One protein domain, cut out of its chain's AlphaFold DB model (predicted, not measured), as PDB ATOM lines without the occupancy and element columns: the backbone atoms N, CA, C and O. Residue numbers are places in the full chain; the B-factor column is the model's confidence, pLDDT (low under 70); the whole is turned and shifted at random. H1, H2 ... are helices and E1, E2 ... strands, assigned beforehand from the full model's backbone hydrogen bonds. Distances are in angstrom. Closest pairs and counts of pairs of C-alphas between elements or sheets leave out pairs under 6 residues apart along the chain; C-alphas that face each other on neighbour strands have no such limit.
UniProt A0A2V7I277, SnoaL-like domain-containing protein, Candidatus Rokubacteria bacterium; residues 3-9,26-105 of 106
ATOM      1  N   PHE A   3     165.549 106.334 107.818       85.38
ATOM      2  CA  PHE A   3     164.570 107.326 108.254       85.38
ATOM      3  C   PHE A   3     164.297 107.156 109.741       85.38
ATOM      4  O   PHE A   3     163.980 106.059 110.198       85.38
ATOM      5  N   HIS A   4     164.417 108.250 110.484       87.75
ATOM      6  CA  HIS A   4     164.131 108.290 111.910       87.75
ATOM      7  C   HIS A   4     163.038 109.314 112.184       87.75
ATOM      8  O   HIS A   4     163.240 110.522 112.036       87.75
ATOM      9  N   TRP A   5     161.890 108.800 112.606       86.75
ATOM     10  CA  TRP A   5     160.750 109.577 113.067       86.75
ATOM     11  C   TRP A   5     160.684 109.529 114.600       86.75
ATOM     12  O   TRP A   5     161.276 108.639 115.214       86.75
ATOM     13  N   PRO A   6     159.991 110.477 115.252       85.12
ATOM     14  CA  PRO A   6     159.722 110.374 116.679       85.12
ATOM     15  C   PRO A   6     159.004 109.049 117.015       85.12
ATOM     16  O   PRO A   6     157.948 108.786 116.435       85.12
ATOM     17  N   PRO A   7     159.507 108.230 117.964       83.75
ATOM     18  CA  PRO A   7     158.935 106.912 118.277       83.75
ATOM     19  C   PRO A   7     157.478 106.934 118.756       83.75
ATOM     20  O   PRO A   7     156.797 105.917 118.710       83.75
ATOM     21  N   SER A   8     156.998 108.086 119.228       83.19
ATOM     22  CA  SER A   8     155.614 108.282 119.665       83.19
ATOM     23  C   SER A   8     154.608 108.360 118.513       83.19
ATOM     24  O   SER A   8     153.410 108.413 118.770       83.19
ATOM     25  N   LEU A   9     155.066 108.436 117.260       84.19
ATOM     26  CA  LEU A   9     154.192 108.500 116.089       84.19
ATOM     27  C   LEU A   9     153.883 107.096 115.546       84.19
ATOM     28  O   LEU A   9     154.714 106.196 115.686       84.19
ATOM     29  N   THR A  26     154.091 107.497 104.170       88.38
ATOM     30  CA  THR A  26     153.318 107.705 102.938       88.38
ATOM     31  C   THR A  26     151.880 107.224 103.093       88.38
ATOM     32  O   THR A  26     150.967 107.968 102.741       88.38
ATOM     33  N   ASP A  27     151.676 106.036 103.673       89.31
ATOM     34  CA  ASP A  27     150.330 105.494 103.918       89.31
ATOM     35  C   ASP A  27     149.510 106.416 104.826       89.31
ATOM     36  O   ASP A  27     148.313 106.584 104.621       89.31
ATOM     37  N   THR A  28     150.172 107.053 105.797       90.50
ATOM     38  CA  THR A  28     149.527 107.979 106.734       90.50
ATOM     39  C   THR A  28     149.196 109.324 106.083       90.50
ATOM     40  O   THR A  28     148.111 109.860 106.281       90.50
ATOM     41  N   TRP A  29     150.127 109.910 105.326       92.44
ATOM     42  CA  TRP A  29     150.024 111.313 104.907       92.44
ATOM     43  C   TRP A  29     149.381 111.529 103.544       92.44
ATOM     44  O   TRP A  29     148.744 112.562 103.352       92.44
ATOM     45  N   VAL A  30     149.491 110.581 102.609       93.44
ATOM     46  CA  VAL A  30     148.885 110.729 101.273       93.44
ATOM     47  C   VAL A  30     147.367 110.960 101.344       93.44
ATOM     48  O   VAL A  30     146.902 111.897 100.690       93.44
ATOM     49  N   PRO A  31     146.584 110.208 102.147       93.56
ATOM     50  CA  PRO A  31     145.144 110.455 102.280       93.56
ATOM     51  C   PRO A  31     144.808 111.815 102.907       93.56
ATOM     52  O   PRO A  31     143.765 112.391 102.611       93.56
ATOM     53  N   LEU A  32     145.703 112.344 103.748       95.44
ATOM     54  CA  LEU A  32     145.514 113.583 104.509       95.44
ATOM     55  C   LEU A  32     146.008 114.830 103.761       95.44
ATOM     56  O   LEU A  32     145.934 115.935 104.291       95.44
ATOM     57  N   GLN A  33     146.520 114.681 102.537       96.12
ATOM     58  CA  GLN A  33     147.022 115.785 101.713       96.12
ATOM     59  C   GLN A  33     146.340 115.818 100.330       96.12
ATOM     60  O   GLN A  33     146.996 115.662  99.288       96.12
ATOM     61  N   PRO A  34     145.006 116.017 100.285       95.62
ATOM     62  CA  PRO A  34     144.225 115.874  99.058       95.62
ATOM     63  C   PRO A  34     144.528 116.963  98.024       95.62
ATOM     64  O   PRO A  34     144.460 116.705  96.817       95.62
ATOM     65  N   THR A  35     144.921 118.167  98.454       96.12
ATOM     66  CA  THR A  35     145.203 119.293  97.553       96.12
ATOM     67  C   THR A  35     146.668 119.724  97.593       96.12
ATOM     68  O   THR A  35     147.461 119.275  98.419       96.12
ATOM     69  N   GLU A  36     147.052 120.599  96.662       96.12
ATOM     70  CA  GLU A  36     148.390 121.195  96.645       96.12
ATOM     71  C   GLU A  36     148.686 122.003  97.914       96.12
ATOM     72  O   GLU A  36     149.831 122.022  98.363       96.12
ATOM     73  N   ALA A  37     147.670 122.620  98.525       95.44
ATOM     74  CA  ALA A  37     147.849 123.422  99.730       95.44
ATOM     75  C   ALA A  37     148.393 122.579 100.893       95.44
ATOM     76  O   ALA A  37     149.336 122.998 101.564       95.44
ATOM     77  N   GLU A  38     147.853 121.375 101.092       96.69
ATOM     78  CA  GLU A  38     148.323 120.452 102.127       96.69
ATOM     79  C   GLU A  38     149.605 119.710 101.722       96.69
ATOM     80  O   GLU A  38     150.436 119.426 102.580       96.69
ATOM     81  N   ARG A  39     149.809 119.425 100.426       95.56
ATOM     82  CA  ARG A  39     151.041 118.774  99.933       95.56
ATOM     83  C   ARG A  39     152.263 119.683  99.961       95.56
ATOM     84  O   ARG A  39     153.396 119.198  99.968       95.56
ATOM     85  N   ARG A  40     152.070 121.000  99.910       94.88
ATOM     86  CA  ARG A  40     153.176 121.952  99.948       94.88
ATOM     87  C   ARG A  40     153.849 121.874 101.318       94.88
ATOM     88  O   ARG A  40     153.206 122.083 102.338       94.88
ATOM     89  N   MET A  41     155.157 121.621 101.324       93.81
ATOM     90  CA  MET A  41     155.940 121.434 102.556       93.81
ATOM     91  C   MET A  41     156.776 122.660 102.960       93.81
ATOM     92  O   MET A  41     157.386 122.657 104.025       93.81
ATOM     93  N   ASP A  42     156.838 123.694 102.109       96.50
ATOM     94  CA  ASP A  42     157.577 124.950 102.343       96.50
ATOM     95  C   ASP A  42     158.986 124.771 102.947       96.50
ATOM     96  O   ASP A  42     159.255 125.277 104.040       96.50
ATOM     97  N   PRO A  43     159.902 124.051 102.265       96.69
ATOM     98  CA  PRO A  43     161.250 123.846 102.775       96.69
ATOM     99  C   PRO A  43     161.997 125.161 102.943       96.69
ATOM    100  O   PRO A  43     162.085 125.971 102.018       96.69
ATOM    101  N   ARG A  44     162.657 125.306 104.087       97.94
ATOM    102  CA  ARG A  44     163.654 126.346 104.315       97.94
ATOM    103  C   ARG A  44     164.925 125.732 104.878       97.94
ATOM    104  O   ARG A  44     164.918 125.218 105.993       97.94
ATOM    105  N   VAL A  45     166.023 125.817 104.132       97.56
ATOM    106  CA  VAL A  45     167.347 125.440 104.645       97.56
ATOM    107  C   VAL A  45     167.736 126.433 105.740       97.56
ATOM    108  O   VAL A  45     167.719 127.642 105.513       97.56
ATOM    109  N   VAL A  46     168.040 125.928 106.936       97.12
ATOM    110  CA  VAL A  46     168.421 126.754 108.095       97.12
ATOM    111  C   VAL A  46     169.904 126.628 108.443       97.12
ATOM    112  O   VAL A  46     170.465 127.561 109.007       97.12
ATOM    113  N   ALA A  47     170.539 125.510 108.081       97.06
ATOM    114  CA  ALA A  47     171.977 125.292 108.199       97.06
ATOM    115  C   ALA A  47     172.436 124.224 107.194       97.06
ATOM    116  O   ALA A  47     171.649 123.349 106.823       97.06
ATOM    117  N   ALA A  48     173.697 124.288 106.773       96.88
ATOM    118  CA  ALA A  48     174.324 123.277 105.926       96.88
ATOM    119  C   ALA A  48     175.835 123.188 106.198       96.88
ATOM    120  O   ALA A  48     176.475 124.204 106.478       96.88
ATOM    121  N   SER A  49     176.374 121.977 106.090       95.19
ATOM    122  CA  SER A  49     177.797 121.633 106.008       95.19
ATOM    123  C   SER A  49     178.049 120.825 104.724       95.19
ATOM    124  O   SER A  49     177.154 120.679 103.887       95.19
ATOM    125  N   ASP A  50     179.256 120.282 104.565       92.75
ATOM    126  CA  ASP A  50     179.600 119.415 103.431       92.75
ATOM    127  C   ASP A  50     178.799 118.099 103.419       92.75
ATOM    128  O   ASP A  50     178.522 117.541 102.356       92.75
ATOM    129  N   ASP A  51     178.432 117.592 104.597       95.44
ATOM    130  CA  ASP A  51     177.808 116.282 104.783       95.44
ATOM    131  C   ASP A  51     176.426 116.333 105.441       95.44
ATOM    132  O   ASP A  51     175.732 115.315 105.455       95.44
ATOM    133  N   GLU A  52     175.983 117.485 105.947       97.00
ATOM    134  CA  GLU A  52     174.695 117.632 106.619       97.00
ATOM    135  C   GLU A  52     173.912 118.864 106.159       97.00
ATOM    136  O   GLU A  52     174.457 119.925 105.867       97.00
ATOM    137  N   VAL A  53     172.587 118.735 106.122       97.50
ATOM    138  CA  VAL A  53     171.664 119.839 105.843       97.50
ATOM    139  C   VAL A  53     170.542 119.805 106.867       97.50
ATOM    140  O   VAL A  53     169.927 118.763 107.094       97.50
ATOM    141  N   VAL A  54     170.243 120.959 107.456       97.31
ATOM    142  CA  VAL A  54     169.086 121.145 108.330       97.31
ATOM    143  C   VAL A  54     168.027 121.930 107.574       97.31
ATOM    144  O   VAL A  54     168.274 123.042 107.098       97.31
ATOM    145  N   VAL A  55     166.829 121.362 107.482       97.88
ATOM    146  CA  VAL A  55     165.688 121.973 106.797       97.88
ATOM    147  C   VAL A  55     164.539 122.129 107.779       97.88
ATOM    148  O   VAL A  55     164.143 121.170 108.437       97.88
ATOM    149  N   LEU A  56     163.991 123.336 107.864       97.31
ATOM    150  CA  LEU A  56     162.694 123.580 108.473       97.31
ATOM    151  C   LEU A  56     161.612 123.331 107.428       97.31
ATOM    152  O   LEU A  56     161.585 123.994 106.393       97.31
ATOM    153  N   TRP A  57     160.722 122.400 107.728       96.88
ATOM    154  CA  TRP A  57     159.546 122.083 106.934       96.88
ATOM    155  C   TRP A  57     158.281 122.537 107.643       96.88
ATOM    156  O   TRP A  57     158.266 122.749 108.859       96.88
ATOM    157  N   ARG A  58     157.200 122.623 106.874       95.94
ATOM    158  CA  ARG A  58     155.851 122.865 107.362       95.94
ATOM    159  C   ARG A  58     154.947 121.724 106.919       95.94
ATOM    160  O   ARG A  58     154.634 121.599 105.740       95.94
ATOM    161  N   GLN A  59     154.581 120.870 107.864       95.00
ATOM    162  CA  GLN A  59     153.761 119.700 107.615       95.00
ATOM    163  C   GLN A  59     152.290 120.042 107.797       95.00
ATOM    164  O   GLN A  59     151.889 120.543 108.845       95.00
ATOM    165  N   ARG A  60     151.494 119.744 106.770       96.19
ATOM    166  CA  ARG A  60     150.067 120.044 106.744       96.19
ATOM    167  C   ARG A  60     149.243 118.795 106.495       96.19
ATOM    168  O   ARG A  60     149.686 117.892 105.787       96.19
ATOM    169  N   GLY A  61     148.051 118.769 107.072       95.69
ATOM    170  CA  GLY A  61     147.072 117.713 106.864       95.69
ATOM    171  C   GLY A  61     145.648 118.248 106.951       95.69
ATOM    172  O   GLY A  61     145.386 119.208 107.676       95.69
ATOM    173  N   LEU A  62     144.748 117.609 106.213       96.44
ATOM    174  CA  LEU A  62     143.308 117.828 106.230       96.44
ATOM    175  C   LEU A  62     142.618 116.469 106.381       96.44
ATOM    176  O   LEU A  62     142.781 115.602 105.522       96.44
ATOM    177  N   SER A  63     141.870 116.275 107.467       93.62
ATOM    178  CA  SER A  63     141.090 115.050 107.673       93.62
ATOM    179  C   SER A  63     139.837 115.042 106.783       93.62
ATOM    180  O   SER A  63     139.360 116.111 106.382       93.62
ATOM    181  N   PRO A  64     139.231 113.870 106.511       89.75
ATOM    182  CA  PRO A  64     137.935 113.796 105.831       89.75
ATOM    183  C   PRO A  64     136.814 114.567 106.550       89.75
ATOM    184  O   PRO A  64     135.884 115.045 105.904       89.75
ATOM    185  N   ALA A  65     136.917 114.718 107.876       91.31
ATOM    186  CA  ALA A  65     135.987 115.494 108.696       91.31
ATOM    187  C   ALA A  65     136.230 117.017 108.631       91.31
ATOM    188  O   ALA A  65     135.398 117.792 109.100       91.31
ATOM    189  N   GLY A  66     137.339 117.457 108.024       93.44
ATOM    190  CA  GLY A  66     137.698 118.867 107.862       93.44
ATOM    191  C   GLY A  66     138.661 119.418 108.918       93.44
ATOM    192  O   GLY A  66     138.984 120.608 108.867       93.44
ATOM    193  N   ASP A  67     139.150 118.585 109.841       94.62
ATOM    194  CA  ASP A  67     140.172 118.987 110.811       94.62
ATOM    195  C   ASP A  67     141.493 119.274 110.106       94.62
ATOM    196  O   ASP A  67     141.839 118.628 109.115       94.62
ATOM    197  N   ARG A  68     142.260 120.226 110.637       95.31
ATOM    198  CA  ARG A  68     143.539 120.633 110.056       95.31
ATOM    199  C   ARG A  68     144.687 120.439 111.026       95.31
ATOM    200  O   ARG A  68     144.573 120.764 112.202       95.31
ATOM    201  N   PHE A  69     145.812 120.012 110.474       95.31
ATOM    202  CA  PHE A  69     147.116 120.074 111.115       95.31
ATOM    203  C   PHE A  69     148.022 121.010 110.315       95.31
ATOM    204  O   PHE A  69     148.034 120.948 109.085       95.31
ATOM    205  N   ASP A  70     148.777 121.864 111.003       95.75
ATOM    206  CA  ASP A  70     149.816 122.709 110.405       95.75
ATOM    207  C   ASP A  70     150.950 122.920 111.418       95.75
ATOM    208  O   ASP A  70     150.890 123.808 112.270       95.75
ATOM    209  N   GLY A  71     151.976 122.074 111.331       94.56
ATOM    210  CA  GLY A  71     153.069 122.023 112.297       94.56
ATOM    211  C   GLY A  71     154.447 122.182 111.649       94.56
ATOM    212  O   GLY A  71     154.699 121.613 110.581       94.56
ATOM    213  N   PRO A  72     155.382 122.926 112.270       95.62
ATOM    214  CA  PRO A  72     156.774 122.910 111.848       95.62
ATOM    215  C   PRO A  72     157.442 121.573 112.204       95.62
ATOM    216  O   PRO A  72     157.149 120.983 113.241       95.62
ATOM    217  N   VAL A  73     158.395 121.140 111.379       94.19
ATOM    218  CA  VAL A  73     159.316 120.037 111.695       94.19
ATOM    219  C   VAL A  73     160.715 120.355 111.185       94.19
ATOM    220  O   VAL A  73     160.884 120.831 110.063       94.19
ATOM    221  N   LEU A  74     161.736 120.096 112.001       95.88
ATOM    222  CA  LEU A  74     163.133 120.167 111.580       95.88
ATOM    223  C   LEU A  74     163.598 118.801 111.086       95.88
ATOM    224  O   LEU A  74     163.544 117.821 111.815       95.88
ATOM    225  N   GLY A  75     164.108 118.732 109.863       95.75
ATOM    226  CA  GLY A  75     164.802 117.557 109.350       95.75
ATOM    227  C   GLY A  75     166.307 117.777 109.348       95.75
ATOM    228  O   GLY A  75     166.777 118.738 108.742       95.75
ATOM    229  N   LEU A  76     167.057 116.880 109.986       96.94
ATOM    230  CA  LEU A  76     168.498 116.736 109.799       96.94
ATOM    231  C   LEU A  76     168.748 115.648 108.753       96.94
ATOM    232  O   LEU A  76     168.347 114.492 108.926       96.94
ATOM    233  N   TYR A  77     169.420 116.025 107.678       96.88
ATOM    234  CA  TYR A  77     169.741 115.152 106.561       96.88
ATOM    235  C   TYR A  77     171.246 114.974 106.478       96.88
ATOM    236  O   TYR A  77     171.966 115.963 106.472       96.88
ATOM    237  N   ARG A  78     171.713 113.731 106.348       97.12
ATOM    238  CA  ARG A  78     173.116 113.425 106.055       97.12
ATOM    239  C   ARG A  78     173.273 113.033 104.595       97.12
ATOM    240  O   ARG A  78     172.617 112.089 104.147       97.12
ATOM    241  N   VAL A  79     174.169 113.695 103.883       94.81
ATOM    242  CA  VAL A  79     174.515 113.448 102.483       94.81
ATOM    243  C   VAL A  79     175.897 112.799 102.416       94.81
ATOM    244  O   VAL A  79     176.834 113.213 103.088       94.81
ATOM    245  N   ARG A  80     176.034 111.740 101.618       93.25
ATOM    246  CA  ARG A  80     177.314 111.080 101.329       93.25
ATOM    247  C   ARG A  80     177.409 110.849  99.835       93.25
ATOM    248  O   ARG A  80     176.470 110.315  99.251       93.25
ATOM    249  N   GLU A  81     178.513 111.270  99.222       91.00
ATOM    250  CA  GLU A  81     178.736 111.129  97.771       91.00
ATOM    251  C   GLU A  81     177.574 111.709  96.936       91.00
ATOM    252  O   GLU A  81     177.107 111.107  95.968       91.00
ATOM    253  N   GLY A  82     177.038 112.858  97.366       87.69
ATOM    254  CA  GLY A  82     175.892 113.513  96.721       87.69
ATOM    255  C   GLY A  82     174.546 112.795  96.896       87.69
ATOM    256  O   GLY A  82     173.559 113.200  96.285       87.69
ATOM    257  N   LYS A  83     174.473 111.739  97.716       91.19
ATOM    258  CA  LYS A  83     173.256 110.952  97.961       91.19
ATOM    259  C   LYS A  83     172.783 111.085  99.402       91.19
ATOM    260  O   LYS A  83     173.583 111.114 100.334       91.19
ATOM    261  N   LEU A  84     171.465 111.096  99.597       92.62
ATOM    262  CA  LEU A  84     170.867 111.101 100.928       92.62
ATOM    263  C   LEU A  84     171.134 109.764 101.639       92.62
ATOM    264  O   LEU A  84     170.635 108.711 101.240       92.62
ATOM    265  N   ALA A  85     171.924 109.810 102.708       93.25
ATOM    266  CA  ALA A  85     172.283 108.647 103.510       93.25
ATOM    267  C   ALA A  85     171.308 108.433 104.681       93.25
ATOM    268  O   ALA A  85     170.960 107.288 104.989       93.25
ATOM    269  N   ARG A  86     170.859 109.520 105.322       93.25
ATOM    270  CA  ARG A  86     169.996 109.497 106.516       93.25
ATOM    271  C   ARG A  86     169.105 110.733 106.574       93.25
ATOM    272  O   ARG A  86     169.588 111.825 106.300       93.25
ATOM    273  N   ALA A  87     167.860 110.562 107.000       93.69
ATOM    274  CA  ALA A  87     166.959 111.643 107.383       93.69
ATOM    275  C   ALA A  87     166.439 111.398 108.807       93.69
ATOM    276  O   ALA A  87     165.989 110.296 109.127       93.69
ATOM    277  N   GLN A  88     166.497 112.413 109.665       94.12
ATOM    278  CA  GLN A  88     166.001 112.341 111.037       94.12
ATOM    279  C   GLN A  88     165.214 113.595 111.395       94.12
ATOM    280  O   GLN A  88     165.697 114.707 111.196       94.12
ATOM    281  N   MET A  89     164.004 113.409 111.914       92.62
ATOM    282  CA  MET A  89     163.110 114.513 112.254       92.62
ATOM    283  C   MET A  89     163.226 114.906 113.733       92.62
ATOM    284  O   MET A  89     163.291 114.051 114.614       92.62
ATOM    285  N   PHE A  90     163.225 116.211 113.986       88.69
ATOM    286  CA  PHE A  90     163.361 116.894 115.271       88.69
ATOM    287  C   PHE A  90     162.340 118.035 115.371       88.69
ATOM    288  O   PHE A  90     161.804 118.476 114.359       88.69
ATOM    289  N   TYR A  91     162.107 118.537 116.590       79.38
ATOM    290  CA  TYR A  91     161.122 119.590 116.886       79.38
ATOM    291  C   TYR A  91     159.770 119.306 116.220       79.38
ATOM    292  O   TYR A  91     159.385 119.931 115.239       79.38
ATOM    293  N   PHE A  92     159.099 118.286 116.742       76.50
ATOM    294  CA  PHE A  92     157.818 117.799 116.261       76.50
ATOM    295  C   PHE A  92     156.853 117.869 117.445       76.50
ATOM    296  O   PHE A  92     157.141 117.244 118.469       76.50
ATOM    297  N   ASP A  93     155.740 118.605 117.350       89.19
ATOM    298  CA  ASP A  93     154.682 118.494 118.364       89.19
ATOM    299  C   ASP A  93     153.952 117.167 118.146       89.19
ATOM    300  O   ASP A  93     152.945 117.056 117.443       89.19
ATOM    301  N   THR A  94     154.539 116.105 118.690       88.50
ATOM    302  CA  THR A  94     154.022 114.753 118.517       88.50
ATOM    303  C   THR A  94     152.703 114.552 119.246       88.50
ATOM    304  O   THR A  94     151.960 113.651 118.872       88.50
ATOM    305  N   ALA A  95     152.385 115.380 120.245       91.12
ATOM    306  CA  ALA A  95     151.126 115.301 120.966       91.12
ATOM    307  C   ALA A  95     149.984 115.899 120.138       91.12
ATOM    308  O   ALA A  95     148.930 115.276 120.020       91.12
ATOM    309  N   GLU A  96     150.186 117.075 119.541       92.25
ATOM    310  CA  GLU A  96     149.234 117.657 118.592       92.25
ATOM    311  C   GLU A  96     149.045 116.752 117.377       92.25
ATOM    312  O   GLU A  96     147.907 116.420 117.040       92.25
ATOM    313  N   LEU A  97     150.143 116.271 116.782       91.62
ATOM    314  CA  LEU A  97     150.038 115.376 115.637       91.62
ATOM    315  C   LEU A  97     149.313 114.075 115.992       91.62
ATOM    316  O   LEU A  97     148.445 113.646 115.241       91.62
ATOM    317  N   ALA A  98     149.639 113.438 117.118       90.62
ATOM    318  CA  ALA A  98     148.970 112.200 117.509       90.62
ATOM    319  C   ALA A  98     147.461 112.402 117.705       90.62
ATOM    320  O   ALA A  98     146.686 111.542 117.297       90.62
ATOM    321  N   ARG A  99     147.034 113.543 118.272       90.94
ATOM    322  CA  ARG A  99     145.604 113.879 118.384       90.94
ATOM    323  C   ARG A  99     144.956 114.028 117.014       90.94
ATOM    324  O   ARG A  99     143.907 113.438 116.802       90.94
ATOM    325  N   PHE A 100     145.585 114.764 116.099       93.75
ATOM    326  CA  PHE A 100     145.081 114.916 114.734       93.75
ATOM    327  C   PHE A 100     144.960 113.567 114.011       93.75
ATOM    328  O   PHE A 100     143.927 113.275 113.425       93.75
ATOM    329  N   LEU A 101     145.986 112.716 114.084       91.19
ATOM    330  CA  LEU A 101     145.960 111.410 113.423       91.19
ATOM    331  C   LEU A 101     144.890 110.487 114.018       91.19
ATOM    332  O   LEU A 101     144.235 109.771 113.272       91.19
ATOM    333  N   ALA A 102     144.667 110.538 115.335       88.88
ATOM    334  CA  ALA A 102     143.625 109.751 115.993       88.88
ATOM    335  C   ALA A 102     142.197 110.148 115.579       88.88
ATOM    336  O   ALA A 102     141.294 109.328 115.706       88.88
ATOM    337  N   THR A 103     141.974 111.383 115.111       85.44
ATOM    338  CA  THR A 103     140.668 111.823 114.585       85.44
ATOM    339  C   THR A 103     140.567 111.740 113.063       85.44
ATOM    340  O   THR A 103     139.479 111.903 112.516       85.44
ATOM    341  N   ALA A 104     141.689 111.521 112.375       81.75
ATOM    342  CA  ALA A 104     141.760 111.455 110.920       81.75
ATOM    343  C   ALA A 104     141.726 110.020 110.360       81.75
ATOM    344  O   ALA A 104     141.573 109.858 109.148       81.75
ATOM    345  N   ASP A 105     141.861 109.011 111.225       67.62
ATOM    346  CA  ASP A 105     141.628 107.595 110.917       67.62
ATOM    347  C   ASP A 105     140.102 107.327 110.897       67.62
ATOM    348  O   ASP A 105     139.427 107.713 111.858       67.62
TER     349      ASP A 105
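This is residues 3 to 9 and 26 to 105 of the 106 residues of the protein "SnoaL-like domain-containing protein" of Candidatus Rokubacteria bacterium (UniProt A0A2V7I277). Look first for one long, strongly twisted sheet of four strands: the hairpin of E2 and E3 makes its length, and E1 and E4 lie side by side with it toward one end. Toward the other end sit the helices, with H3 over E3, the tiny H2 grazing the sheet and the tiny H1 near the end of E2. The printed part has 87 residues, with H1, H2, E1, E2, E3, E4 and H3 in that order along the chain; the class is mixed, helices and strands, and the sheet, E1 E2 E3 E4, is antiparallel throughout. It is only just compact, close to loose, with a radius of gyration of the C-alphas of 14.1 A and an elongated outline of 44 by 27 by 21 A.

Begin with E2, residues 52 to 62, and E3, residues 68 to 80, an antiparallel hairpin at 155 degrees; N 57 and O 73 are 2.8 A apart, within hydrogen-bond range. E3 bends by 51 degrees at residue 72. On the two edges find E1, residues 44 to 48, antiparallel to E2 with N 46 and O 54 at 2.9 A, and E4, residues 83 to 90, antiparallel to E3 with N 76 and O 88 at 2.8 A. The four strands form a meander, each the antiparallel neighbour of the one before. Residues 3 to 4 pair, parallel, with residues 87 to 88 of E4. H3, residues 94 to 104, is on the sheet at a height of 9.4 A, over E3; their closest C-alphas, Phe 100 and Phe 69, are 6.6 A apart. It runs only just slantwise to the strands, at 59 degrees to E3 on the local plane. H2, residues 36 to 39, only grazes the sheet; its closest C-alpha pair with E2 is Glu 38 and Arg 60, 5.0 A. H1, residues 26 to 29, is only just not on the sheet, with 4 pairs of C-alphas within 10 A. In H3 every O i to N i+4 pair is within hydrogen-bond range; H1 and H2 are too short for such a pair.

Find C-alpha 52 at (174.695, 117.632, 106.619), where E2 begins its 31.4 A. E3 starts at C-alpha 68, (143.539, 120.633, 110.056), and runs 36.2 A; E4 spans 20.8 A and E1 11.2 A. H3 covers 14.8 A to C-alpha 104 at (141.760, 111.455, 110.920). H1 and H2 have four residues each.

The two C-alphas farthest apart, those of Ala 65 and Glu 81, are 44.3 A apart. Residues 10 to 25 are not printed, and C-alphas 9 and 26 are 13.2 A apart across this cut. The link from H1 to H2 is short; the other links between named elements are tight. Mean pLDDT of the printed part is 92.5, and residue 105 alone is under 70.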